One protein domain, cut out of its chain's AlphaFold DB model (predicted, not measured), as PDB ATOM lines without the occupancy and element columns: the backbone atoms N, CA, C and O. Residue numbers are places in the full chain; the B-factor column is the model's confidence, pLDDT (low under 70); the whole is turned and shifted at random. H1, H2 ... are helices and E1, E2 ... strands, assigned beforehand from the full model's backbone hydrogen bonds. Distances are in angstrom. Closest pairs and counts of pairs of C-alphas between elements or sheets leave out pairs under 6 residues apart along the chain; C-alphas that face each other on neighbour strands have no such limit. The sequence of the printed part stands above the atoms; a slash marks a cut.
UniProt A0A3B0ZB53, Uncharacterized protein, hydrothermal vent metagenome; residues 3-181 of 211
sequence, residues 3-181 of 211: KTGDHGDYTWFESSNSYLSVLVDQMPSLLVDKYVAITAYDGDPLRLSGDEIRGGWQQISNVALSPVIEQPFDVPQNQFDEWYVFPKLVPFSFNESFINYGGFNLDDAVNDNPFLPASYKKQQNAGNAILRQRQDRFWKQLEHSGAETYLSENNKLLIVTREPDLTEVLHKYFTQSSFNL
ATOM      1  N   LYS A   3     120.548  67.892 246.797       92.31
ATOM      2  CA  LYS A   3     120.983  68.712 247.923       92.31
ATOM      3  C   LYS A   3     121.204  67.806 249.119       92.31
ATOM      4  O   LYS A   3     120.506  66.807 249.269       92.31
ATOM      5  N   THR A   4     122.190  68.142 249.930       94.69
ATOM      6  CA  THR A   4     122.533  67.385 251.126       94.69
ATOM      7  C   THR A   4     123.153  68.313 252.156       94.69
ATOM      8  O   THR A   4     123.692  69.364 251.796       94.69
ATOM      9  N   GLY A   5     123.064  67.922 253.415       95.31
ATOM     10  CA  GLY A   5     123.659  68.613 254.543       95.31
ATOM     11  C   GLY A   5     123.436  67.813 255.817       95.31
ATOM     12  O   GLY A   5     122.873  66.719 255.781       95.31
ATOM     13  N   ASP A   6     123.845  68.393 256.938       95.94
ATOM     14  CA  ASP A   6     123.826  67.732 258.238       95.94
ATOM     15  C   ASP A   6     123.077  68.573 259.278       95.94
ATOM     16  O   ASP A   6     123.045  69.805 259.205       95.94
ATOM     17  N   HIS A   7     122.487  67.899 260.262       96.00
ATOM     18  CA  HIS A   7     121.895  68.483 261.459       96.00
ATOM     19  C   HIS A   7     122.133  67.553 262.651       96.00
ATOM     20  O   HIS A   7     121.500  66.502 262.772       96.00
ATOM     21  N   GLY A   8     123.047  67.937 263.543       94.88
ATOM     22  CA  GLY A   8     123.460  67.066 264.645       94.88
ATOM     23  C   GLY A   8     124.008  65.742 264.110       94.88
ATOM     24  O   GLY A   8     124.939  65.747 263.309       94.88
ATOM     25  N   ASP A   9     123.397  64.633 264.527       96.00
ATOM     26  CA  ASP A   9     123.773  63.276 264.104       96.00
ATOM     27  C   ASP A   9     123.086  62.829 262.799       96.00
ATOM     28  O   ASP A   9     123.301  61.708 262.346       96.00
ATOM     29  N   TYR A  10     122.225  63.665 262.212       97.88
ATOM     30  CA  TYR A  10     121.479  63.332 261.003       97.88
ATOM     31  C   TYR A  10     122.114  63.951 259.759       97.88
ATOM     32  O   TYR A  10     122.366  65.153 259.720       97.88
ATOM     33  N   THR A  11     122.229  63.160 258.700       97.62
ATOM     34  CA  THR A  11     122.499  63.629 257.338       97.62
ATOM     35  C   THR A  11     121.204  63.590 256.533       97.62
ATOM     36  O   THR A  11     120.436  62.624 256.596       97.62
ATOM     37  N   TRP A  12     120.937  64.643 255.762       97.06
ATOM     38  CA  TRP A  12     119.762  64.741 254.904       97.06
ATOM     39  C   TRP A  12     120.116  64.786 253.419       97.06
ATOM     40  O   TRP A  12     121.172  65.273 253.010       97.06
ATOM     41  N   PHE A  13     119.194  64.285 252.598       95.25
ATOM     42  CA  PHE A  13     119.272  64.234 251.145       95.25
ATOM     43  C   PHE A  13     117.938  64.664 250.546       95.25
ATOM     44  O   PHE A  13     116.888  64.137 250.907       95.25
ATOM     45  N   GLU A  14     117.982  65.575 249.583       93.31
ATOM     46  CA  GLU A  14     116.816  66.015 248.828       93.31
ATOM     47  C   GLU A  14     117.043  65.809 247.329       93.31
ATOM     48  O   GLU A  14     118.041  66.270 246.760       93.31
ATOM     49  N   SER A  15     116.086  65.153 246.672       90.75
ATOM     50  CA  SER A  15     116.104  64.915 245.228       90.75
ATOM     51  C   SER A  15     114.740  65.180 244.602       90.75
ATOM     52  O   SER A  15     113.724  64.644 245.028       90.75
ATOM     53  N   SER A  16     114.717  65.971 243.530       86.81
ATOM     54  CA  SER A  16     113.514  66.177 242.705       86.81
ATOM     55  C   SER A  16     113.337  65.123 241.605       86.81
ATOM     56  O   SER A  16     112.325  65.138 240.917       86.81
ATOM     57  N   ASN A  17     114.321  64.236 241.409       84.69
ATOM     58  CA  ASN A  17     114.361  63.278 240.294       84.69
ATOM     59  C   ASN A  17     114.490  61.824 240.780       84.69
ATOM     60  O   ASN A  17     115.017  60.969 240.067       84.69
ATOM     61  N   SER A  18     114.097  61.553 242.018       85.69
ATOM     62  CA  SER A  18     114.184  60.229 242.628       85.69
ATOM     63  C   SER A  18     112.859  59.907 243.282       85.69
ATOM     64  O   SER A  18     112.182  60.822 243.742       85.69
ATOM     65  N   TYR A  19     112.532  58.617 243.314       85.12
ATOM     66  CA  TYR A  19     111.273  58.141 243.858       85.12
ATOM     67  C   TYR A  19     111.508  57.209 245.043       85.12
ATOM     68  O   TYR A  19     112.422  56.378 244.986       85.12
ATOM     69  N   LEU A  20     110.688  57.325 246.087       86.25
ATOM     70  CA  LEU A  20     110.773  56.521 247.304       86.25
ATOM     71  C   LEU A  20     110.637  55.032 246.981       86.25
ATOM     72  O   LEU A  20     111.472  54.238 247.402       86.25
ATOM     73  N   SER A  21     109.660  54.664 246.151       83.31
ATOM     74  CA  SER A  21     109.449  53.278 245.704       83.31
ATOM     75  C   SER A  21     110.685  52.663 245.033       83.31
ATOM     76  O   SER A  21     111.066  51.536 245.338       83.31
ATOM     77  N   VAL A  22     111.360  53.416 244.155       84.25
ATOM     78  CA  VAL A  22     112.587  52.964 243.474       84.25
ATOM     79  C   VAL A  22     113.742  52.821 244.461       84.25
ATOM     80  O   VAL A  22     114.518  51.874 244.366       84.25
ATOM     81  N   LEU A  23     113.862  53.755 245.404       87.00
ATOM     82  CA  LEU A  23     114.907  53.712 246.418       87.00
ATOM     83  C   LEU A  23     114.739  52.492 247.333       87.00
ATOM     84  O   LEU A  23     115.705  51.776 247.574       87.00
ATOM     85  N   VAL A  24     113.519  52.243 247.803       86.69
ATOM     86  CA  VAL A  24     113.181  51.113 248.678       86.69
ATOM     87  C   VAL A  24     113.424  49.770 247.979       86.69
ATOM     88  O   VAL A  24     113.956  48.852 248.600       86.69
ATOM     89  N   ASP A  25     113.109  49.667 246.685       84.19
ATOM     90  CA  ASP A  25     113.403  48.485 245.858       84.19
ATOM     91  C   ASP A  25     114.916  48.225 245.734       84.19
ATOM     92  O   ASP A  25     115.385  47.094 245.861       84.19
ATOM     93  N   GLN A  26     115.706  49.279 245.521       86.31
ATOM     94  CA  GLN A  26     117.153  49.162 245.316       86.31
ATOM     95  C   GLN A  26     117.955  49.056 246.613       86.31
ATOM     96  O   GLN A  26     119.089  48.575 246.594       86.31
ATOM     97  N   MET A  27     117.384  49.504 247.731       88.88
ATOM     98  CA  MET A  27     118.048  49.558 249.027       88.88
ATOM     99  C   MET A  27     117.144  49.001 250.138       88.88
ATOM    100  O   MET A  27     116.690  49.750 251.004       88.88
ATOM    101  N   PRO A  28     116.915  47.672 250.162       88.38
ATOM    102  CA  PRO A  28     116.078  47.020 251.171       88.38
ATOM    103  C   PRO A  28     116.469  47.322 252.622       88.38
ATOM    104  O   PRO A  28     115.603  47.389 253.491       88.38
ATOM    105  N   SER A  29     117.761  47.554 252.884       88.94
ATOM    106  CA  SER A  29     118.297  47.894 254.212       88.94
ATOM    107  C   SER A  29     117.729  49.189 254.805       88.94
ATOM    108  O   SER A  29     117.885  49.435 256.003       88.94
ATOM    109  N   LEU A  30     117.043  50.010 254.000       90.62
ATOM    110  CA  LEU A  30     116.259  51.138 254.495       90.62
ATOM    111  C   LEU A  30     115.166  50.699 255.471       90.62
ATOM    112  O   LEU A  30     114.898  51.434 256.415       90.62
ATOM    113  N   LEU A  31     114.547  49.536 255.240       92.88
ATOM    114  CA  LEU A  31     113.332  49.113 255.941       92.88
ATOM    115  C   LEU A  31     113.453  47.736 256.597       92.88
ATOM    116  O   LEU A  31     112.862  47.535 257.651       92.88
ATOM    117  N   VAL A  32     114.179  46.797 255.985       93.25
ATOM    118  CA  VAL A  32     114.277  45.412 256.472       93.25
ATOM    119  C   VAL A  32     114.874  45.371 257.880       93.25
ATOM    120  O   VAL A  32     115.806  46.118 258.178       93.25
ATOM    121  N   ASP A  33     114.318  44.504 258.729       94.75
ATOM    122  CA  ASP A  33     114.634  44.353 260.156       94.75
ATOM    123  C   ASP A  33     114.316  45.596 261.011       94.75
ATOM    124  O   ASP A  33     114.767  45.718 262.153       94.75
ATOM    125  N   LYS A  34     113.507  46.525 260.484       95.25
ATOM    126  CA  LYS A  34     113.089  47.755 261.169       95.25
ATOM    127  C   LYS A  34     111.570  47.844 261.264       95.25
ATOM    128  O   LYS A  34     110.826  47.072 260.663       95.25
ATOM    129  N   TYR A  35     111.114  48.812 262.044       95.12
ATOM    130  CA  TYR A  35     109.717  49.208 262.148       95.12
ATOM    131  C   TYR A  35     109.497  50.512 261.397       95.12
ATOM    132  O   TYR A  35     110.346  51.402 261.437       95.12
ATOM    133  N   VAL A  36     108.338  50.652 260.770       93.88
ATOM    134  CA  VAL A  36     107.946  51.840 260.016       93.88
ATOM    135  C   VAL A  36     106.666  52.398 260.620       93.88
ATOM    136  O   VAL A  36     105.659  51.702 260.723       93.88
ATOM    137  N   ALA A  37     106.705  53.662 261.022       92.94
ATOM    138  CA  ALA A  37     105.520  54.432 261.353       92.94
ATOM    139  C   ALA A  37     105.193  55.355 260.184       92.94
ATOM    140  O   ALA A  37     106.017  56.178 259.784       92.94
ATOM    141  N   ILE A  38     103.985  55.230 259.656       90.62
ATOM    142  CA  ILE A  38     103.509  56.040 258.550       90.62
ATOM    143  C   ILE A  38     102.548  57.100 259.072       90.62
ATOM    144  O   ILE A  38     101.545  56.771 259.711       90.62
ATOM    145  N   THR A  39     102.866  58.366 258.810       89.12
ATOM    146  CA  THR A  39     102.185  59.533 259.396       89.12
ATOM    147  C   THR A  39     101.359  60.330 258.396       89.12
ATOM    148  O   THR A  39     100.514  61.124 258.813       89.12
ATOM    149  N   ALA A  40     101.574  60.120 257.096       85.69
ATOM    150  CA  ALA A  40     100.810  60.758 256.034       85.69
ATOM    151  C   ALA A  40     100.347  59.742 254.992       85.69
ATOM    152  O   ALA A  40     101.102  58.850 254.596       85.69
ATOM    153  N   TYR A  41      99.101  59.918 254.560       78.88
ATOM    154  CA  TYR A  41      98.453  59.146 253.514       78.88
ATOM    155  C   TYR A  41      97.684  60.100 252.600       78.88
ATOM    156  O   TYR A  41      97.031  61.027 253.092       78.88
ATOM    157  N   ASP A  42      97.781  59.890 251.293       67.44
ATOM    158  CA  ASP A  42      97.206  60.805 250.316       67.44
ATOM    159  C   ASP A  42      95.667  60.710 250.302       67.44
ATOM    160  O   ASP A  42      95.076  59.641 250.136       67.44
ATOM    161  N   GLY A  43      95.002  61.855 250.463       63.12
ATOM    162  CA  GLY A  43      93.577  62.026 250.163       63.12
ATOM    163  C   GLY A  43      92.536  61.561 251.193       63.12
ATOM    164  O   GLY A  43      91.383  61.953 251.039       63.12
ATOM    165  N   ASP A  44      92.884  60.813 252.245       61.41
ATOM    166  CA  ASP A  44      91.923  60.381 253.278       61.41
ATOM    167  C   ASP A  44      92.583  60.106 254.648       61.41
ATOM    168  O   ASP A  44      93.799  59.937 254.741       61.41
ATOM    169  N   PRO A  45      91.814  60.039 255.756       68.19
ATOM    170  CA  PRO A  45      92.341  59.545 257.021       68.19
ATOM    171  C   PRO A  45      92.869  58.121 256.854       68.19
ATOM    172  O   PRO A  45      92.141  57.240 256.396       68.19
ATOM    173  N   LEU A  46      94.103  57.893 257.294       74.81
ATOM    174  CA  LEU A  46      94.747  56.588 257.267       74.81
ATOM    175  C   LEU A  46      93.878  55.515 257.942       74.81
ATOM    176  O   LEU A  46      93.490  55.652 259.109       74.81
ATOM    177  N   ARG A  47      93.563  54.449 257.202       80.31
ATOM    178  CA  ARG A  47      92.770  53.312 257.681       80.31
ATOM    179  C   ARG A  47      93.405  52.007 257.243       80.31
ATOM    180  O   ARG A  47      93.432  51.710 256.054       80.31
ATOM    181  N   LEU A  48      93.836  51.218 258.219       83.56
ATOM    182  CA  LEU A  48      94.305  49.864 257.958       83.56
ATOM    183  C   LEU A  48      93.143  48.948 257.554       83.56
ATOM    184  O   LEU A  48      92.068  48.947 258.160       83.56
ATOM    185  N   SER A  49      93.384  48.132 256.538       83.88
ATOM    186  CA  SER A  49      92.541  47.017 256.131       83.88
ATOM    187  C   SER A  49      92.612  45.861 257.136       83.88
ATOM    188  O   SER A  49      93.535  45.735 257.944       83.88
ATOM    189  N   GLY A  50      91.633  44.956 257.070       86.38
ATOM    190  CA  GLY A  50      91.635  43.762 257.918       86.38
ATOM    191  C   GLY A  50      92.820  42.826 257.657       86.38
ATOM    192  O   GLY A  50      93.225  42.115 258.574       86.38
ATOM    193  N   ASP A  51      93.366  42.814 256.437       86.19
ATOM    194  CA  ASP A  51      94.558  42.033 256.095       86.19
ATOM    195  C   ASP A  51      95.822  42.637 256.708       86.19
ATOM    196  O   ASP A  51      96.595  41.903 257.316       86.19
ATOM    197  N   GLU A  52      95.988  43.959 256.651       87.44
ATOM    198  CA  GLU A  52      97.125  44.647 257.283       87.44
ATOM    199  C   GLU A  52      97.123  44.437 258.803       87.44
ATOM    200  O   GLU A  52      98.148  44.070 259.377       87.44
ATOM    201  N   ILE A  53      95.957  44.558 259.450       89.00
ATOM    202  CA  ILE A  53      95.817  44.290 260.892       89.00
ATOM    203  C   ILE A  53      96.160  42.828 261.215       89.00
ATOM    204  O   ILE A  53      96.872  42.557 262.182       89.00
ATOM    205  N   ARG A  54      95.688  41.864 260.408       89.50
ATOM    206  CA  ARG A  54      96.057  40.444 260.569       89.50
ATOM    207  C   ARG A  54      97.546  40.197 260.340       89.50
ATOM    208  O   ARG A  54      98.104  39.314 260.982       89.50
ATOM    209  N   GLY A  55      98.167  40.978 259.461       87.56
ATOM    210  CA  GLY A  55      99.607  41.001 259.221       87.56
ATOM    211  C   GLY A  55     100.413  41.643 260.351       87.56
ATOM    212  O   GLY A  55     101.633  41.671 260.271       87.56
ATOM    213  N   GLY A  56      99.765  42.141 261.408       91.00
ATOM    214  CA  GLY A  56     100.428  42.708 262.581       91.00
ATOM    215  C   GLY A  56     100.586  44.226 262.552       91.00
ATOM    216  O   GLY A  56     101.160  44.776 263.492       91.00
ATOM    217  N   TRP A  57     100.062  44.914 261.531       92.06
ATOM    218  CA  TRP A  57     100.014  46.373 261.529       92.06
ATOM    219  C   TRP A  57      99.079  46.888 262.620       92.06
ATOM    220  O   TRP A  57      98.019  46.320 262.896       92.06
ATOM    221  N   GLN A  58      99.462  48.004 263.227       91.69
ATOM    222  CA  GLN A  58      98.709  48.643 264.296       91.69
ATOM    223  C   GLN A  58      98.367  50.071 263.904       91.69
ATOM    224  O   GLN A  58      99.212  50.806 263.404       91.69
ATOM    225  N   GLN A  59      97.133  50.487 264.169       88.38
ATOM    226  CA  GLN A  59      96.733  51.876 264.002       88.38
ATOM    227  C   GLN A  59      96.722  52.569 265.363       88.38
ATOM    228  O   GLN A  59      95.932  52.220 266.241       88.38
ATOM    229  N   ILE A  60      97.593  53.564 265.530       86.88
ATOM    230  CA  ILE A  60      97.667  54.408 266.723       86.88
ATOM    231  C   ILE A  60      97.261  55.814 266.292       86.88
ATOM    232  O   ILE A  60      98.025  56.529 265.649       86.88
ATOM    233  N   SER A  61      96.028  56.208 266.618       84.62
ATOM    234  CA  SER A  61      95.429  57.454 266.125       84.62
ATOM    235  C   SER A  61      95.441  57.513 264.584       84.62
ATOM    236  O   SER A  61      94.773  56.711 263.929       84.62
ATOM    237  N   ASN A  62      96.186  58.452 264.001       83.81
ATOM    238  CA  ASN A  62      96.352  58.667 262.563       83.81
ATOM    239  C   ASN A  62      97.661  58.074 262.010       83.81
ATOM    240  O   ASN A  62      98.100  58.479 260.940       83.81
ATOM    241  N   VAL A  63      98.289  57.158 262.746       88.44
ATOM    242  CA  VAL A  63      99.583  56.566 262.405       88.44
ATOM    243  C   VAL A  63      99.405  55.070 262.193       88.44
ATOM    244  O   VAL A  63      98.840  54.393 263.055       88.44
ATOM    245  N   ALA A  64      99.906  54.550 261.075       90.31
ATOM    246  CA  ALA A  64     100.035  53.114 260.856       90.31
ATOM    247  C   ALA A  64     101.439  52.686 261.259       90.31
ATOM    248  O   ALA A  64     102.422  53.175 260.713       90.31
ATOM    249  N   LEU A  65     101.526  51.779 262.218       92.31
ATOM    250  CA  LEU A  65     102.768  51.201 262.688       92.31
ATOM    251  C   LEU A  65     102.891  49.780 262.149       92.31
ATOM    252  O   LEU A  65     102.000  48.956 262.361       92.31
ATOM    253  N   SER A  66     103.993  49.500 261.468       93.12
ATOM    254  CA  SER A  66     104.260  48.184 260.911       93.12
ATOM    255  C   SER A  66     104.668  47.171 261.991       93.12
ATOM    256  O   SER A  66     105.203  47.556 263.040       93.12
ATOM    257  N   PRO A  67     104.507  45.860 261.733       93.31
ATOM    258  CA  PRO A  67     105.367  44.854 262.358       93.31
ATOM    259  C   PRO A  67     106.834  45.065 261.925       93.31
ATOM    260  O   PRO A  67     107.146  45.995 261.176       93.31
ATOM    261  N   VAL A  68     107.753  44.206 262.375       95.25
ATOM    262  CA  VAL A  68     109.102  44.184 261.781       95.25
ATOM    263  C   VAL A  68     108.957  43.907 260.288       95.25
ATOM    264  O   VAL A  68     108.261  42.969 259.905       95.25
ATOM    265  N   ILE A  69     109.576  44.743 259.462       93.25
ATOM    266  CA  ILE A  69     109.546  44.587 258.012       93.25
ATOM    267  C   ILE A  69     110.504  43.467 257.614       93.25
ATOM    268  O   ILE A  69     111.708  43.556 257.857       93.25
ATOM    269  N   GLU A  70     109.974  42.425 256.977       91.44
ATOM    270  CA  GLU A  70     110.766  41.299 256.477       91.44
ATOM    271  C   GLU A  70     111.167  41.522 255.014       91.44
ATOM    272  O   GLU A  70     112.262  41.146 254.588       91.44
ATOM    273  N   GLN A  71     110.297  42.171 254.238       87.31
ATOM    274  CA  GLN A  71     110.514  42.508 252.839       87.31
ATOM    275  C   GLN A  71     110.137  43.970 252.565       87.31
ATOM    276  O   GLN A  71     109.126  44.453 253.068       87.31
ATOM    277  N   PRO A  72     110.869  44.694 251.698       80.81
ATOM    278  CA  PRO A  72     110.580  46.105 251.405       80.81
ATOM    279  C   PRO A  72     109.159  46.385 250.888       80.81
ATOM    280  O   PRO A  72     108.657  47.499 251.017       80.81
ATOM    281  N   PHE A  73     108.515  45.382 250.288       75.19
ATOM    282  CA  PHE A  73     107.150  45.468 249.761       75.19
ATOM    283  C   PHE A  73     106.068  45.166 250.804       75.19
ATOM    284  O   PHE A  73     104.888  45.311 250.494       75.19
ATOM    285  N   ASP A  74     106.449  44.776 252.024       78.12
ATOM    286  CA  ASP A  74     105.513  44.630 253.145       78.12
ATOM    287  C   ASP A  74     105.003  45.996 253.622       78.12
ATOM    288  O   ASP A  74     103.960  46.077 254.270       78.12
ATOM    289  N   VAL A  75     105.728  47.071 253.285       75.69
ATOM    290  CA  VAL A  75     105.258  48.443 253.451       75.69
ATOM    291  C   VAL A  75     104.350  48.796 252.277       75.69
ATOM    292  O   VAL A  75     104.791  48.734 251.124       75.69
ATOM    293  N   PRO A  76     103.097  49.197 252.535       69.81
ATOM    294  CA  PRO A  76     102.213  49.704 251.502       69.81
ATOM    295  C   PRO A  76     102.886  50.829 250.692       69.81
ATOM    296  O   PRO A  76     103.213  51.888 251.220       69.81
ATOM    297  N   GLN A  77     103.132  50.592 249.400       60.28
ATOM    298  CA  GLN A  77     103.899  51.531 248.564       60.28
ATOM    299  C   GLN A  77     103.042  52.573 247.835       60.28
ATOM    300  O   GLN A  77     103.577  53.523 247.273       60.28
ATOM    301  N   ASN A  78     101.718  52.409 247.822       58.69
ATOM    302  CA  ASN A  78     100.817  53.348 247.162       58.69
ATOM    303  C   ASN A  78     100.252  54.328 248.195       58.69
ATOM    304  O   ASN A  78      99.529  53.886 249.081       58.69
ATOM    305  N   GLN A  79     100.511  55.629 248.002       61.44
ATOM    306  CA  GLN A  79      99.871  56.763 248.706       61.44
ATOM    307  C   GLN A  79     100.367  57.037 250.130       61.44
ATOM    308  O   GLN A  79      99.684  57.710 250.894       61.44
ATOM    309  N   PHE A  80     101.525  56.504 250.511       69.31
ATOM    310  CA  PHE A  80     102.095  56.716 251.835       69.31
ATOM    311  C   PHE A  80     103.310  57.615 251.735       69.31
ATOM    312  O   PHE A  80     104.397  57.167 251.376       69.31
ATOM    313  N   ASP A  81     103.120  58.875 252.095       80.38
ATOM    314  CA  ASP A  81     104.028  59.913 251.635       80.38
ATOM    315  C   ASP A  81     105.037  60.353 252.714       80.38
ATOM    316  O   ASP A  81     105.997  61.057 252.408       80.38
ATOM    317  N   GLU A  82     104.866  59.941 253.978       91.50
ATOM    318  CA  GLU A  82     105.756  60.313 255.092       91.50
ATOM    319  C   GLU A  82     105.948  59.181 256.110       91.50
ATOM    320  O   GLU A  82     104.992  58.751 256.766       91.50
ATOM    321  N   TRP A  83     107.184  58.692 256.243       93.31
ATOM    322  CA  TRP A  83     107.567  57.530 257.045       93.31
ATOM    323  C   TRP A  83     108.672  57.868 258.049       93.31
ATOM    324  O   TRP A  83     109.651  58.547 257.736       93.31
ATOM    325  N   TYR A  84     108.559  57.289 259.239       94.81
ATOM    326  CA  TYR A  84     109.587  57.272 260.274       94.81
ATOM    327  C   TYR A  84     110.007  55.828 260.520       94.81
ATOM    328  O   TYR A  84     109.173  54.967 260.793       94.81
ATOM    329  N   VAL A  85     111.302  55.561 260.426       95.69
ATOM    330  CA  VAL A  85     111.880  54.223 260.517       95.69
ATOM    331  C   VAL A  85     112.656  54.082 261.819       95.69
ATOM    332  O   VAL A  85     113.498  54.917 262.166       95.69
ATOM    333  N   PHE A  86     112.387  52.993 262.529       95.88
ATOM    334  CA  PHE A  86     112.930  52.713 263.846       95.88
ATOM    335  C   PHE A  86     113.612  51.341 263.868       95.88
ATOM    336  O   PHE A  86     112.961  50.344 263.561       95.88
ATOM    337  N   PRO A  87     114.873  51.232 264.322       94.44
ATOM    338  CA  PRO A  87     115.533  49.934 264.505       94.44
ATOM    339  C   PRO A  87     114.931  49.140 265.675       94.44
ATOM    340  O   PRO A  87     115.133  47.940 265.814       94.44
ATOM    341  N   LYS A  88     114.198  49.824 266.559       92.06
ATOM    342  CA  LYS A  88     113.461  49.244 267.680       92.06
ATOM    343  C   LYS A  88     112.250  50.114 267.981       92.06
ATOM    344  O   LYS A  88     112.358  51.339 267.941       92.06
ATOM    345  N   LEU A  89     111.128  49.502 268.346       84.56
ATOM    346  CA  LEU A  89     109.971  50.264 268.803       84.56
ATOM    347  C   LEU A  89     110.288  50.982 270.115       84.56
ATOM    348  O   LEU A  89     110.686  50.371 271.108       84.56
ATOM    349  N   VAL A  90     110.072  52.289 270.111       78.88
ATOM    350  CA  VAL A  90     110.059  53.145 271.295       78.88
ATOM    351  C   VAL A  90     108.707  53.851 271.348       78.88
ATOM    352  O   VAL A  90     108.094  54.041 270.299       78.88
ATOM    353  N   PRO A  91     108.199  54.240 272.528       80.06
ATOM    354  CA  PRO A  91     107.049  55.130 272.589       80.06
ATOM    355  C   PRO A  91     107.342  56.400 271.789       80.06
ATOM    356  O   PRO A  91     108.351  57.060 272.029       80.06
ATOM    357  N   PHE A  92     106.467  56.732 270.845       79.44
ATOM    358  CA  PHE A  92     106.608  57.901 269.986       79.44
ATOM    359  C   PHE A  92     105.288  58.669 269.919       79.44
ATOM    360  O   PHE A  92     104.207  58.125 270.155       79.44
ATOM    361  N   SER A  93     105.380  59.947 269.565       79.62
ATOM    362  CA  SER A  93     104.232  60.795 269.260       79.62
ATOM    363  C   SER A  93     104.564  61.684 268.075       79.62
ATOM    364  O   SER A  93     105.624  62.313 268.058       79.62
ATOM    365  N   PHE A  94     103.643  61.772 267.122       83.06
ATOM    366  CA  PHE A  94     103.757  62.664 265.977       83.06
ATOM    367  C   PHE A  94     102.751  63.797 266.137       83.06
ATOM    368  O   PHE A  94     101.558  63.555 266.318       83.06
ATOM    369  N   ASN A  95     103.250  65.028 266.109       84.50
ATOM    370  CA  ASN A  95     102.445  66.225 266.328       84.50
ATOM    371  C   ASN A  95     101.969  66.824 265.008       84.50
ATOM    372  O   ASN A  95     100.866  67.359 264.928       84.50
ATOM    373  N   GLU A  96     102.809  66.753 263.979       88.44
ATOM    374  CA  GLU A  96     102.511  67.306 262.668       88.44
ATOM    375  C   GLU A  96     103.113  66.445 261.557       88.44
ATOM    376  O   GLU A  96     104.069  65.696 261.768       88.44
ATOM    377  N   SER A  97     102.530  66.574 260.370       88.50
ATOM    378  CA  SER A  97     103.050  65.980 259.148       88.50
ATOM    379  C   SER A  97     103.632  67.081 258.272       88.50
ATOM    380  O   SER A  97     102.942  68.059 257.956       88.50
ATOM    381  N   PHE A  98     104.905  66.948 257.899       89.56
ATOM    382  CA  PHE A  98     105.641  68.012 257.211       89.56
ATOM    383  C   PHE A  98     105.388  68.022 255.713       89.56
ATOM    384  O   PHE A  98     105.551  69.055 255.063       89.56
ATOM    385  N   ILE A  99     104.896  66.908 255.179       84.81
ATOM    386  CA  ILE A  99     104.598  66.786 253.762       84.81
ATOM    387  C   ILE A  99     103.460  67.692 253.287       84.81
ATOM    388  O   ILE A  99     103.443  68.128 252.134       84.81
ATOM    389  N   ASN A 100     102.554  68.044 254.201       83.06
ATOM    390  CA  ASN A 100     101.446  68.962 253.953       83.06
ATOM    391  C   ASN A 100     101.904  70.425 253.829       83.06
ATOM    392  O   ASN A 100     101.145  71.296 253.395       83.06
ATOM    393  N   TYR A 101     103.153  70.728 254.189       82.56
ATOM    394  CA  TYR A 101     103.736  72.039 253.959       82.56
ATOM    395  C   TYR A 101     104.305  72.118 252.545       82.56
ATOM    396  O   TYR A 101     105.469  71.809 252.303       82.56
ATOM    397  N   GLY A 102     103.493  72.610 251.606       77.69
ATOM    398  CA  GLY A 102     103.940  72.882 250.240       77.69
ATOM    399  C   GLY A 102     105.269  73.651 250.211       77.69
ATOM    400  O   GLY A 102     105.409  74.699 250.849       77.69
ATOM    401  N   GLY A 103     106.252  73.101 249.494       78.69
ATOM    402  CA  GLY A 103     107.597  73.672 249.373       78.69
ATOM    403  C   GLY A 103     108.527  73.438 250.571       78.69
ATOM    404  O   GLY A 103     109.604  74.038 250.598       78.69
ATOM    405  N   PHE A 104     108.154  72.600 251.544       89.31
ATOM    406  CA  PHE A 104     109.050  72.198 252.631       89.31
ATOM    407  C   PHE A 104     110.344  71.579 252.086       89.31
ATOM    408  O   PHE A 104     110.330  70.836 251.104       89.31
ATOM    409  N   ASN A 105     111.464  71.968 252.690       90.94
ATOM    410  CA  ASN A 105     112.810  71.515 252.364       90.94
ATOM    411  C   ASN A 105     113.745  71.798 253.548       90.94
ATOM    412  O   ASN A 105     113.436  72.639 254.397       90.94
ATOM    413  N   LEU A 106     114.888  71.117 253.585       93.25
ATOM    414  CA  LEU A 106     115.915  71.291 254.623       93.25
ATOM    415  C   LEU A 106     117.103  72.139 254.151       93.25
ATOM    416  O   LEU A 106     118.083  72.282 254.872       93.25
ATOM    417  N   ASP A 107     117.018  72.713 252.951       88.38
ATOM    418  CA  ASP A 107     118.070  73.567 252.421       88.38
ATOM    419  C   ASP A 107     117.983  74.976 253.017       88.38
ATOM    420  O   ASP A 107     117.034  75.725 252.778       88.38
ATOM    421  N   ASP A 108     119.018  75.355 253.760       78.31
ATOM    422  CA  ASP A 108     119.147  76.681 254.357       78.31
ATOM    423  C   ASP A 108     119.664  77.748 253.379       78.31
ATOM    424  O   ASP A 108     119.780  78.924 253.749       78.31
ATOM    425  N   ALA A 109     119.978  77.375 252.130       73.56
ATOM    426  CA  ALA A 109     120.490  78.301 251.132       73.56
ATOM    427  C   ALA A 109     119.486  79.428 250.844       73.56
ATOM    428  O   ALA A 109     118.473  79.276 250.153       73.56
ATOM    429  N   VAL A 110     119.814  80.623 251.333       68.00
ATOM    430  CA  VAL A 110     119.100  81.846 250.978       68.00
ATOM    431  C   VAL A 110     119.447  82.184 249.532       68.00
ATOM    432  O   VAL A 110     120.589  82.505 249.214       68.00
ATOM    433  N   ASN A 111     118.453  82.136 248.645       66.62
ATOM    434  CA  ASN A 111     118.613  82.629 247.279       66.62
ATOM    435  C   ASN A 111     118.663  84.166 247.294       66.62
ATOM    436  O   ASN A 111     117.631  84.826 247.150       66.62
ATOM    437  N   ASP A 112     119.850  84.731 247.522       70.44
ATOM    438  CA  ASP A 112     120.095  86.173 247.450       70.44
ATOM    439  C   ASP A 112     120.288  86.595 245.991       70.44
ATOM    440  O   ASP A 112     121.401  86.764 245.493       70.44
ATOM    441  N   ASN A 113     119.175  86.713 245.265       79.12
ATOM    442  CA  ASN A 113     119.196  87.253 243.914       79.12
ATOM    443  C   ASN A 113     119.179  88.796 243.985       79.12
ATOM    444  O   ASN A 113     118.147  89.394 244.336       79.12
ATOM    445  N   PRO A 114     120.285  89.478 243.617       81.62
ATOM    446  CA  PRO A 114     120.394  90.925 243.754       81.62
ATOM    447  C   PRO A 114     119.425  91.677 242.834       81.62
ATOM    448  O   PRO A 114     119.066  92.810 243.155       81.62
ATOM    449  N   PHE A 115     118.954  91.042 241.757       87.56
ATOM    450  CA  PHE A 115     118.070  91.630 240.749       87.56
ATOM    451  C   PHE A 115     116.581  91.596 241.129       87.56
ATOM    452  O   PHE A 115     115.754  92.137 240.395       87.56
ATOM    453  N   LEU A 116     116.211  90.984 242.260       85.31
ATOM    454  CA  LEU A 116     114.818  90.967 242.708       85.31
ATOM    455  C   LEU A 116     114.372  92.338 243.253       85.31
ATOM    456  O   LEU A 116     115.105  92.956 244.034       85.31
ATOM    457  N   PRO A 117     113.147  92.802 242.935       90.81
ATOM    458  CA  PRO A 117     112.587  94.005 243.547       90.81
ATOM    459  C   PRO A 117     112.463  93.875 245.073       90.81
ATOM    460  O   PRO A 117     112.239  92.787 245.606       90.81
ATOM    461  N   ALA A 118     112.531  94.998 245.795       88.88
ATOM    462  CA  ALA A 118     112.468  95.015 247.263       88.88
ATOM    463  C   ALA A 118     111.193  94.362 247.836       88.88
ATOM    464  O   ALA A 118     111.241  93.719 248.886       88.88
ATOM    465  N   SER A 119     110.058  94.485 247.137       88.38
ATOM    466  CA  SER A 119     108.799  93.821 247.503       88.38
ATOM    467  C   SER A 119     108.918  92.295 247.468       88.38
ATOM    468  O   SER A 119     108.507  91.635 248.423       88.38
ATOM    469  N   TYR A 120     109.545  91.745 246.424       85.94
ATOM    470  CA  TYR A 120     109.819  90.312 246.302       85.94
ATOM    471  C   TYR A 120     110.793  89.837 247.379       85.94
ATOM    472  O   TYR A 120     110.520  88.836 248.035       85.94
ATOM    473  N   LYS A 121     111.872  90.587 247.646       86.56
ATOM    474  CA  LYS A 121     112.814  90.258 248.734       86.56
ATOM    475  C   LYS A 121     112.122  90.214 250.100       86.56
ATOM    476  O   LYS A 121     112.374  89.316 250.897       86.56
ATOM    477  N   LYS A 122     111.198  91.144 250.372       87.00
ATOM    478  CA  LYS A 122     110.413  91.145 251.617       87.00
ATOM    479  C   LYS A 122     109.521  89.904 251.734       87.00
ATOM    480  O   LYS A 122     109.483  89.294 252.800       87.00
ATOM    481  N   GLN A 123     108.824  89.528 250.660       85.69
ATOM    482  CA  GLN A 123     107.999  88.315 250.627       85.69
ATOM    483  C   GLN A 123     108.847  87.050 250.801       85.69
ATOM    484  O   GLN A 123     108.498  86.187 251.604       85.69
ATOM    485  N   GLN A 124     109.991  86.978 250.119       85.00
ATOM    486  CA  GLN A 124     110.940  85.875 250.233       85.00
ATOM    487  C   GLN A 124     111.463  85.731 251.667       85.00
ATOM    488  O   GLN A 124     111.441  84.638 252.217       85.00
ATOM    489  N   ASN A 125     111.858  86.831 252.313       86.31
ATOM    490  CA  ASN A 125     112.329  86.807 253.699       86.31
ATOM    491  C   ASN A 125     111.248  86.335 254.680       86.31
ATOM    492  O   ASN A 125     111.547  85.561 255.588       86.31
ATOM    493  N   ALA A 126     109.996  86.761 254.490       86.75
ATOM    494  CA  ALA A 126     108.877  86.277 255.294       86.75
ATOM    495  C   ALA A 126     108.630  84.773 255.077       86.75
ATOM    496  O   ALA A 126     108.469  84.034 256.047       86.75
ATOM    497  N   GLY A 127     108.671  84.306 253.824       86.31
ATOM    498  CA  GLY A 127     108.585  82.883 253.489       86.31
ATOM    499  C   GLY A 127     109.713  82.063 254.118       86.31
ATOM    500  O   GLY A 127     109.450  81.040 254.743       86.31
ATOM    501  N   ASN A 128     110.952  82.557 254.049       86.94
ATOM    502  CA  ASN A 128     112.120  81.922 254.660       86.94
ATOM    503  C   ASN A 128     111.995  81.844 256.187       86.94
ATOM    504  O   ASN A 128     112.384  80.846 256.781       86.94
ATOM    505  N   ALA A 129     111.438  82.867 256.842       89.44
ATOM    506  CA  ALA A 129     111.200  82.828 258.284       89.44
ATOM    507  C   ALA A 129     110.178  81.741 258.668       89.44
ATOM    508  O   ALA A 129     110.388  81.019 259.640       89.44
ATOM    509  N   ILE A 130     109.106  81.584 257.883       90.75
ATOM    510  CA  ILE A 130     108.116  80.512 258.077       90.75
ATOM    511  C   ILE A 130     108.744  79.136 257.820       90.75
ATOM    512  O   ILE A 130     108.479  78.199 258.572       90.75
ATOM    513  N   LEU A 131     109.582  79.007 256.784       90.94
ATOM    514  CA  LEU A 131     110.302  77.769 256.486       90.94
ATOM    515  C   LEU A 131     111.215  77.367 257.650       90.94
ATOM    516  O   LEU A 131     111.091  76.243 258.123       90.94
ATOM    517  N   ARG A 132     112.019  78.295 258.185       91.75
ATOM    518  CA  ARG A 132     112.867  78.040 259.363       91.75
ATOM    519  C   ARG A 132     112.063  77.565 260.565       91.75
ATOM    520  O   ARG A 132     112.408  76.568 261.179       91.75
ATOM    521  N   GLN A 133     110.925  78.202 260.850       93.44
ATOM    522  CA  GLN A 133     110.051  77.742 261.934       93.44
ATOM    523  C   GLN A 133     109.526  76.318 261.714       93.44
ATOM    524  O   GLN A 133     109.275  75.614 262.689       93.44
ATOM    525  N   ARG A 134     109.293  75.899 260.465       94.06
ATOM    526  CA  ARG A 134     108.883  74.522 260.143       94.06
ATOM    527  C   ARG A 134     110.055  73.554 260.282       94.06
ATOM    528  O   ARG A 134     109.870  72.505 260.882       94.06
ATOM    529  N   GLN A 135     111.240  73.922 259.793       95.25
ATOM    530  CA  GLN A 135     112.470  73.141 259.953       95.25
ATOM    531  C   GLN A 135     112.795  72.925 261.440       95.25
ATOM    532  O   GLN A 135     113.039  71.799 261.852       95.25
ATOM    533  N   ASP A 136     112.682  73.963 262.275       95.38
ATOM    534  CA  ASP A 136     112.906  73.862 263.723       95.38
ATOM    535  C   ASP A 136     111.971  72.850 264.396       95.38
ATOM    536  O   ASP A 136     112.370  72.133 265.314       95.38
ATOM    537  N   ARG A 137     110.698  72.802 263.982       95.94
ATOM    538  CA  ARG A 137     109.751  71.825 264.532       95.94
ATOM    539  C   ARG A 137     109.969  70.428 263.966       95.94
ATOM    540  O   ARG A 137     109.832  69.469 264.718       95.94
ATOM    541  N   PHE A 138     110.356  70.325 262.694       95.94
ATOM    542  CA  PHE A 138     110.766  69.069 262.071       95.94
ATOM    543  C   PHE A 138     111.899  68.418 262.848       95.94
ATOM    544  O   PHE A 138     111.741  67.292 263.309       95.94
ATOM    545  N   TRP A 139     112.988  69.152 263.079       96.62
ATOM    546  CA  TRP A 139     114.136  68.628 263.810       96.62
ATOM    547  C   TRP A 139     113.760  68.205 265.227       96.62
ATOM    548  O   TRP A 139     114.013  67.064 265.607       96.62
ATOM    549  N   LYS A 140     113.017  69.044 265.959       95.50
ATOM    550  CA  LYS A 140     112.513  68.686 267.295       95.50
ATOM    551  C   LYS A 140     111.656  67.422 267.289       95.50
ATOM    552  O   LYS A 140     111.785  66.609 268.200       95.50
ATOM    553  N   GLN A 141     110.764  67.257 266.311       94.62
ATOM    554  CA  GLN A 141     109.920  66.065 266.214       94.62
ATOM    555  C   GLN A 141     110.750  64.827 265.870       94.62
ATOM    556  O   GLN A 141     110.560  63.787 266.498       94.62
ATOM    557  N   LEU A 142     111.674  64.931 264.913       95.12
ATOM    558  CA  LEU A 142     112.529  63.821 264.508       95.12
ATOM    559  C   LEU A 142     113.395  63.342 265.679       95.12
ATOM    560  O   LEU A 142     113.351  62.162 266.029       95.12
ATOM    561  N   GLU A 143     114.081  64.266 266.351       94.31
ATOM    562  CA  GLU A 143     114.909  63.986 267.527       94.31
ATOM    563  C   GLU A 143     114.090  63.389 268.675       94.31
ATOM    564  O   GLU A 143     114.485  62.383 269.265       94.31
ATOM    565  N   HIS A 144     112.923  63.971 268.970       93.00
ATOM    566  CA  HIS A 144     112.051  63.494 270.041       93.00
ATOM    567  C   HIS A 144     111.462  62.112 269.749       93.00
ATOM    568  O   HIS A 144     111.352  61.291 270.659       93.00
ATOM    569  N   SER A 145     111.094  61.840 268.493       92.38
ATOM    570  CA  SER A 145     110.585  60.528 268.085       92.38
ATOM    571  C   SER A 145     111.642  59.437 268.250       92.38
ATOM    572  O   SER A 145     111.307  58.282 268.500       92.38
ATOM    573  N   GLY A 146     112.922  59.796 268.117       91.94
ATOM    574  CA  GLY A 146     114.023  58.847 268.135       91.94
ATOM    575  C   GLY A 146     114.103  57.981 266.878       91.94
ATOM    576  O   GLY A 146     114.798  56.961 266.920       91.94
ATOM    577  N   ALA A 147     113.438  58.359 265.780       95.25
ATOM    578  CA  ALA A 147     113.562  57.667 264.502       95.25
ATOM    579  C   ALA A 147     115.013  57.697 264.011       95.25
ATOM    580  O   ALA A 147     115.730  58.690 264.159       95.25
ATOM    581  N   GLU A 148     115.464  56.584 263.446       96.50
ATOM    582  CA  GLU A 148     116.793  56.491 262.845       96.50
ATOM    583  C   GLU A 148     116.802  57.086 261.443       96.50
ATOM    584  O   GLU A 148     117.765  57.746 261.065       96.50
ATOM    585  N   THR A 149     115.724  56.864 260.692       96.81
ATOM    586  CA  THR A 149     115.562  57.391 259.338       96.81
ATOM    587  C   THR A 149     114.163  57.972 259.170       96.81
ATOM    588  O   THR A 149     113.187  57.405 259.647       96.81
ATOM    589  N   TYR A 150     114.063  59.101 258.488       96.12
ATOM    590  CA  TYR A 150     112.833  59.706 258.004       96.12
ATOM    591  C   TYR A 150     112.855  59.696 256.479       96.12
ATOM    592  O   TYR A 150     113.879  60.003 255.863       96.12
ATOM    593  N   LEU A 151     111.725  59.339 255.880       94.38
ATOM    594  CA  LEU A 151     111.533  59.275 254.437       94.38
ATOM    595  C   LEU A 151     110.245  60.012 254.105       94.38
ATOM    596  O   LEU A 151     109.220  59.775 254.735       94.38
ATOM    597  N   SER A 152     110.268  60.873 253.100       92.19
ATOM    598  CA  SER A 152     109.033  61.450 252.582       92.19
ATOM    599  C   SER A 152     109.112  61.703 251.090       92.19
ATOM    600  O   SER A 152     110.173  62.079 250.584       92.19
ATOM    601  N   GLU A 153     107.990  61.553 250.401       87.12
ATOM    602  CA  GLU A 153     107.870  61.778 248.966       87.12
ATOM    603  C   GLU A 153     106.655  62.651 248.656       87.12
ATOM    604  O   GLU A 153     105.519  62.213 248.737       87.12
ATOM    605  N   ASN A 154     106.911  63.894 248.250       82.06
ATOM    606  CA  ASN A 154     105.904  64.767 247.635       82.06
ATOM    607  C   ASN A 154     106.466  65.274 246.301       82.06
ATOM    608  O   ASN A 154     106.980  64.510 245.493       82.06
ATOM    609  N   ASN A 155     106.516  66.591 246.109       80.81
ATOM    610  CA  ASN A 155     107.232  67.224 245.001       80.81
ATOM    611  C   ASN A 155     108.734  66.881 244.956       80.81
ATOM    612  O   ASN A 155     109.399  67.151 243.955       80.81
ATOM    613  N   LYS A 156     109.291  66.371 246.059       87.81
ATOM    614  CA  LYS A 156     110.677  65.924 246.186       87.81
ATOM    615  C   LYS A 156     110.736  64.726 247.124       87.81
ATOM    616  O   LYS A 156     109.953  64.651 248.071       87.81
ATOM    617  N   LEU A 157     111.709  63.858 246.881       90.81
ATOM    618  CA  LEU A 157     112.155  62.858 247.834       90.81
ATOM    619  C   LEU A 157     113.044  63.541 248.873       90.81
ATOM    620  O   LEU A 157     114.037  64.179 248.508       90.81
ATOM    621  N   LEU A 158     112.691  63.386 250.144       94.31
ATOM    622  CA  LEU A 158     113.488  63.803 251.289       94.31
ATOM    623  C   LEU A 158     113.818  62.573 252.131       94.31
ATOM    624  O   LEU A 158     112.932  61.810 252.508       94.31
ATOM    625  N   ILE A 159     115.103  62.395 252.412       95.75
ATOM    626  CA  ILE A 159     115.625  61.330 253.265       95.75
ATOM    627  C   ILE A 159     116.461  61.996 254.339       95.75
ATOM    628  O   ILE A 159     117.294  62.842 254.027       95.75
ATOM    629  N   VAL A 160     116.260  61.608 255.588       97.50
ATOM    630  CA  VAL A 160     117.066  62.074 256.715       97.50
ATOM    631  C   VAL A 160     117.436  60.859 257.535       97.50
ATOM    632  O   VAL A 160     116.547  60.129 257.950       97.50
ATOM    633  N   THR A 161     118.717  60.604 257.760       97.75
ATOM    634  CA  THR A 161     119.151  59.424 258.512       97.75
ATOM    635  C   THR A 161     120.332  59.742 259.407       97.75
ATOM    636  O   THR A 161     121.165  60.572 259.063       97.75
ATOM    637  N   ARG A 162     120.387  59.083 260.562       96.94
ATOM    638  CA  ARG A 162     121.563  59.062 261.444       96.94
ATOM    639  C   ARG A 162     122.309  57.728 261.399       96.94
ATOM    640  O   ARG A 162     123.164  57.475 262.241       96.94
ATOM    641  N   GLU A 163     121.928  56.836 260.486       95.69
ATOM    642  CA  GLU A 163     122.572  55.534 260.322       95.69
ATOM    643  C   GLU A 163     123.804  55.697 259.407       95.69
ATOM    644  O   GLU A 163     123.651  56.099 258.243       95.69
ATOM    645  N   PRO A 164     125.030  55.474 259.918       93.50
ATOM    646  CA  PRO A 164     126.251  55.791 259.179       93.50
ATOM    647  C   PRO A 164     126.421  54.989 257.885       93.50
ATOM    648  O   PRO A 164     126.810  55.566 256.864       93.50
ATOM    649  N   ASP A 165     126.107  53.691 257.897       93.00
ATOM    650  CA  ASP A 165     126.324  52.827 256.732       93.00
ATOM    651  C   ASP A 165     125.371  53.226 255.594       93.00
ATOM    652  O   ASP A 165     125.771  53.379 254.435       93.00
ATOM    653  N   LEU A 166     124.113  53.501 255.927       92.81
ATOM    654  CA  LEU A 166     123.090  54.003 255.023       92.81
ATOM    655  C   LEU A 166     123.465  55.372 254.460       92.81
ATOM    656  O   LEU A 166     123.259  55.614 253.272       92.81
ATOM    657  N   THR A 167     124.051  56.251 255.272       94.25
ATOM    658  CA  THR A 167     124.533  57.561 254.815       94.25
ATOM    659  C   THR A 167     125.571  57.400 253.703       94.25
ATOM    660  O   THR A 167     125.453  58.019 252.641       94.25
ATOM    661  N   GLU A 168     126.552  56.509 253.886       92.06
ATOM    662  CA  GLU A 168     127.569  56.228 252.866       92.06
ATOM    663  C   GLU A 168     126.947  55.649 251.583       92.06
ATOM    664  O   GLU A 168     127.294  56.060 250.465       92.06
ATOM    665  N   VAL A 169     126.005  54.712 251.724       91.56
ATOM    666  CA  VAL A 169     125.303  54.107 250.584       91.56
ATOM    667  C   VAL A 169     124.464  55.149 249.837       91.56
ATOM    668  O   VAL A 169     124.509  55.180 248.606       91.56
ATOM    669  N   LEU A 170     123.758  56.043 250.534       92.75
ATOM    670  CA  LEU A 170     122.965  57.116 249.927       92.75
ATOM    671  C   LEU A 170     123.845  58.125 249.189       92.75
ATOM    672  O   LEU A 170     123.530  58.490 248.055       92.75
ATOM    673  N   HIS A 171     124.989  58.518 249.757       92.12
ATOM    674  CA  HIS A 171     125.959  59.351 249.044       92.12
ATOM    675  C   HIS A 171     126.410  58.697 247.739       92.12
ATOM    676  O   HIS A 171     126.401  59.346 246.689       92.12
ATOM    677  N   LYS A 172     126.770  57.408 247.767       89.81
ATOM    678  CA  LYS A 172     127.153  56.662 246.556       89.81
ATOM    679  C   LYS A 172     125.999  56.593 245.564       89.81
ATOM    680  O   LYS A 172     126.189  56.928 244.399       89.81
ATOM    681  N   TYR A 173     124.806  56.233 246.026       88.25
ATOM    682  CA  TYR A 173     123.608  56.148 245.199       88.25
ATOM    683  C   TYR A 173     123.352  57.461 244.461       88.25
ATOM    684  O   TYR A 173     123.215  57.476 243.242       88.25
ATOM    685  N   PHE A 174     123.366  58.584 245.168       87.62
ATOM    686  CA  PHE A 174     123.039  59.884 244.603       87.62
ATOM    687  C   PHE A 174     124.156  60.486 243.737       87.62
ATOM    688  O   PHE A 174     123.885  61.135 242.721       87.62
ATOM    689  N   THR A 175     125.419  60.202 244.055       83.69
ATOM    690  CA  THR A 175     126.559  60.619 243.221       83.69
ATOM    691  C   THR A 175     126.698  59.776 241.951       83.69
ATOM    692  O   THR A 175     126.978  60.325 240.886       83.69
ATOM    693  N   GLN A 176     126.438  58.467 242.012       71.94
ATOM    694  CA  GLN A 176     126.543  57.549 240.868       71.94
ATOM    695  C   GLN A 176     125.292  57.544 239.983       71.94
ATOM    696  O   GLN A 176     125.406  57.450 238.761       71.94
ATOM    697  N   SER A 177     124.096  57.704 240.558       57.00
ATOM    698  CA  SER A 177     122.837  57.779 239.792       57.00
ATOM    699  C   SER A 177     122.728  59.052 238.955       57.00
ATOM    700  O   SER A 177     121.962  59.090 237.995       57.00
ATOM    701  N   SER A 178     123.575  60.054 239.220       48.62
ATOM    702  CA  SER A 178     123.808  61.179 238.305       48.62
ATOM    703  C   SER A 178     124.319  60.728 236.919       48.62
ATOM    704  O   SER A 178     124.282  61.516 235.978       48.62
ATOM    705  N   PHE A 179     124.748  59.464 236.779       38.69
ATOM    706  CA  PHE A 179     125.212  58.844 235.534       38.69
ATOM    707  C   PHE A 179     124.428  57.601 235.080       38.69
ATOM    708  O   PHE A 179     124.687  57.121 233.981       38.69
ATOM    709  N   ASN A 180     123.464  57.084 235.849       36.78
ATOM    710  CA  ASN A 180     122.738  55.865 235.477       36.78
ATOM    711  C   ASN A 180     121.268  55.915 235.910       36.78
ATOM    712  O   ASN A 180     120.912  55.487 237.003       36.78
ATOM    713  N   LEU A 181     120.389  56.354 235.007       37.28
ATOM    714  CA  LEU A 181     119.004  55.879 235.008       37.28
ATOM    715  C   LEU A 181     119.023  54.424 234.509       37.28
ATOM    716  O   LEU A 181     119.431  54.197 233.363       37.28
TER     717      LEU A 181
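AT A GLANCE: This is residues 3 to 181 of the 211 residues of an uncharacterized protein of hydrothermal vent metagenome (UniProt A0A3B0ZB53). One broad, twisted sheet of eight antiparallel strands forms the body, with H4 packed along E2 on one face and the small helices H1 and H2 only grazing the sheet. The long helix H3 reaches away from it as an arm, meeting the sheet with its residues 139 to 145, and the arm makes the longest axis. The 179 printed residues hold four named helices and eight named strands, along the chain E1 E2 H1 E3 H2 E4 E5 E6 H3 E7 E8 H4; the sheet's order is E1 E2 E8 E7 E6 E3 E5 E4. The class is mixed, helices and strands, and the whole is compact, with a radius of gyration of the C-alphas of 17.3 A and spans of 59 by 38 by 29 A.

IN THESE COORDINATES: Find C-alpha 3 at (120.983, 68.712, 247.923), where E1 begins and runs to residue 7. Next come E2, residues 10 to 15, and H1, residues 20 to 26. E3, residues 35 to 41, is 17.3 A long, and after it come H2, residues 50 to 54, E4, residues 58 to 60, and E5, residues 63 to 65. E6, residues 80 to 86, is 16.7 A long. Find C-alpha 118 at (112.468, 95.015, 247.263); from there H3 runs 40.3 A to residue 145. E7, residues 149 to 153, and E8, residues 157 to 161, lead to H4, residues 164 to 177, which is 19.8 A long and ends at C-alpha 177, (122.837, 57.779, 239.792).

HOW THE PARTS SIT: Start at edge strand E1, a hairpin with E2: N 7 and O 10 are 2.8 A apart. E2 is antiparallel to E8, with N 13 and O 159 at 2.8 A. E7 and E8 form a hairpin, with N 150 and O 160 at 2.7 A. Beyond E7, E6 pairs with it through N 85 and O 149, 2.7 A, and with E3 through N 37 and O 84, 2.8 A. E3, H2 and E4 make a split strand-helix-strand unit, two strands that run the same way with E5 between them in the sheet; its crossover is right-handed. N 38 and O 64 of E3 and E5 are 2.8 A apart, and the hairpin E4 and E5 has N 58 and O 65 at 2.8 A. H4 on one face of the sheet gives two layers: its height over the sheet is 10.2 A, and it runs along the strands, at 19 degrees to E2 on the local plane. The closest C-alphas of E2 and H4, Thr 11 and Thr 167, are 6.9 A apart. In each helix every O i to N i+4 pair is within hydrogen-bond range.

THE WHOLE: The C-alphas farthest apart, Arg 54 and Phe 115, are 59.1 A from each other. The printed part has no cut; the links E5 to E6, 14 residues, and E6 to H3, 31 residues, are long. The pLDDT is under 70 at residues 42 to 45, 76 to 80, 110 to 111 and 177 to 181.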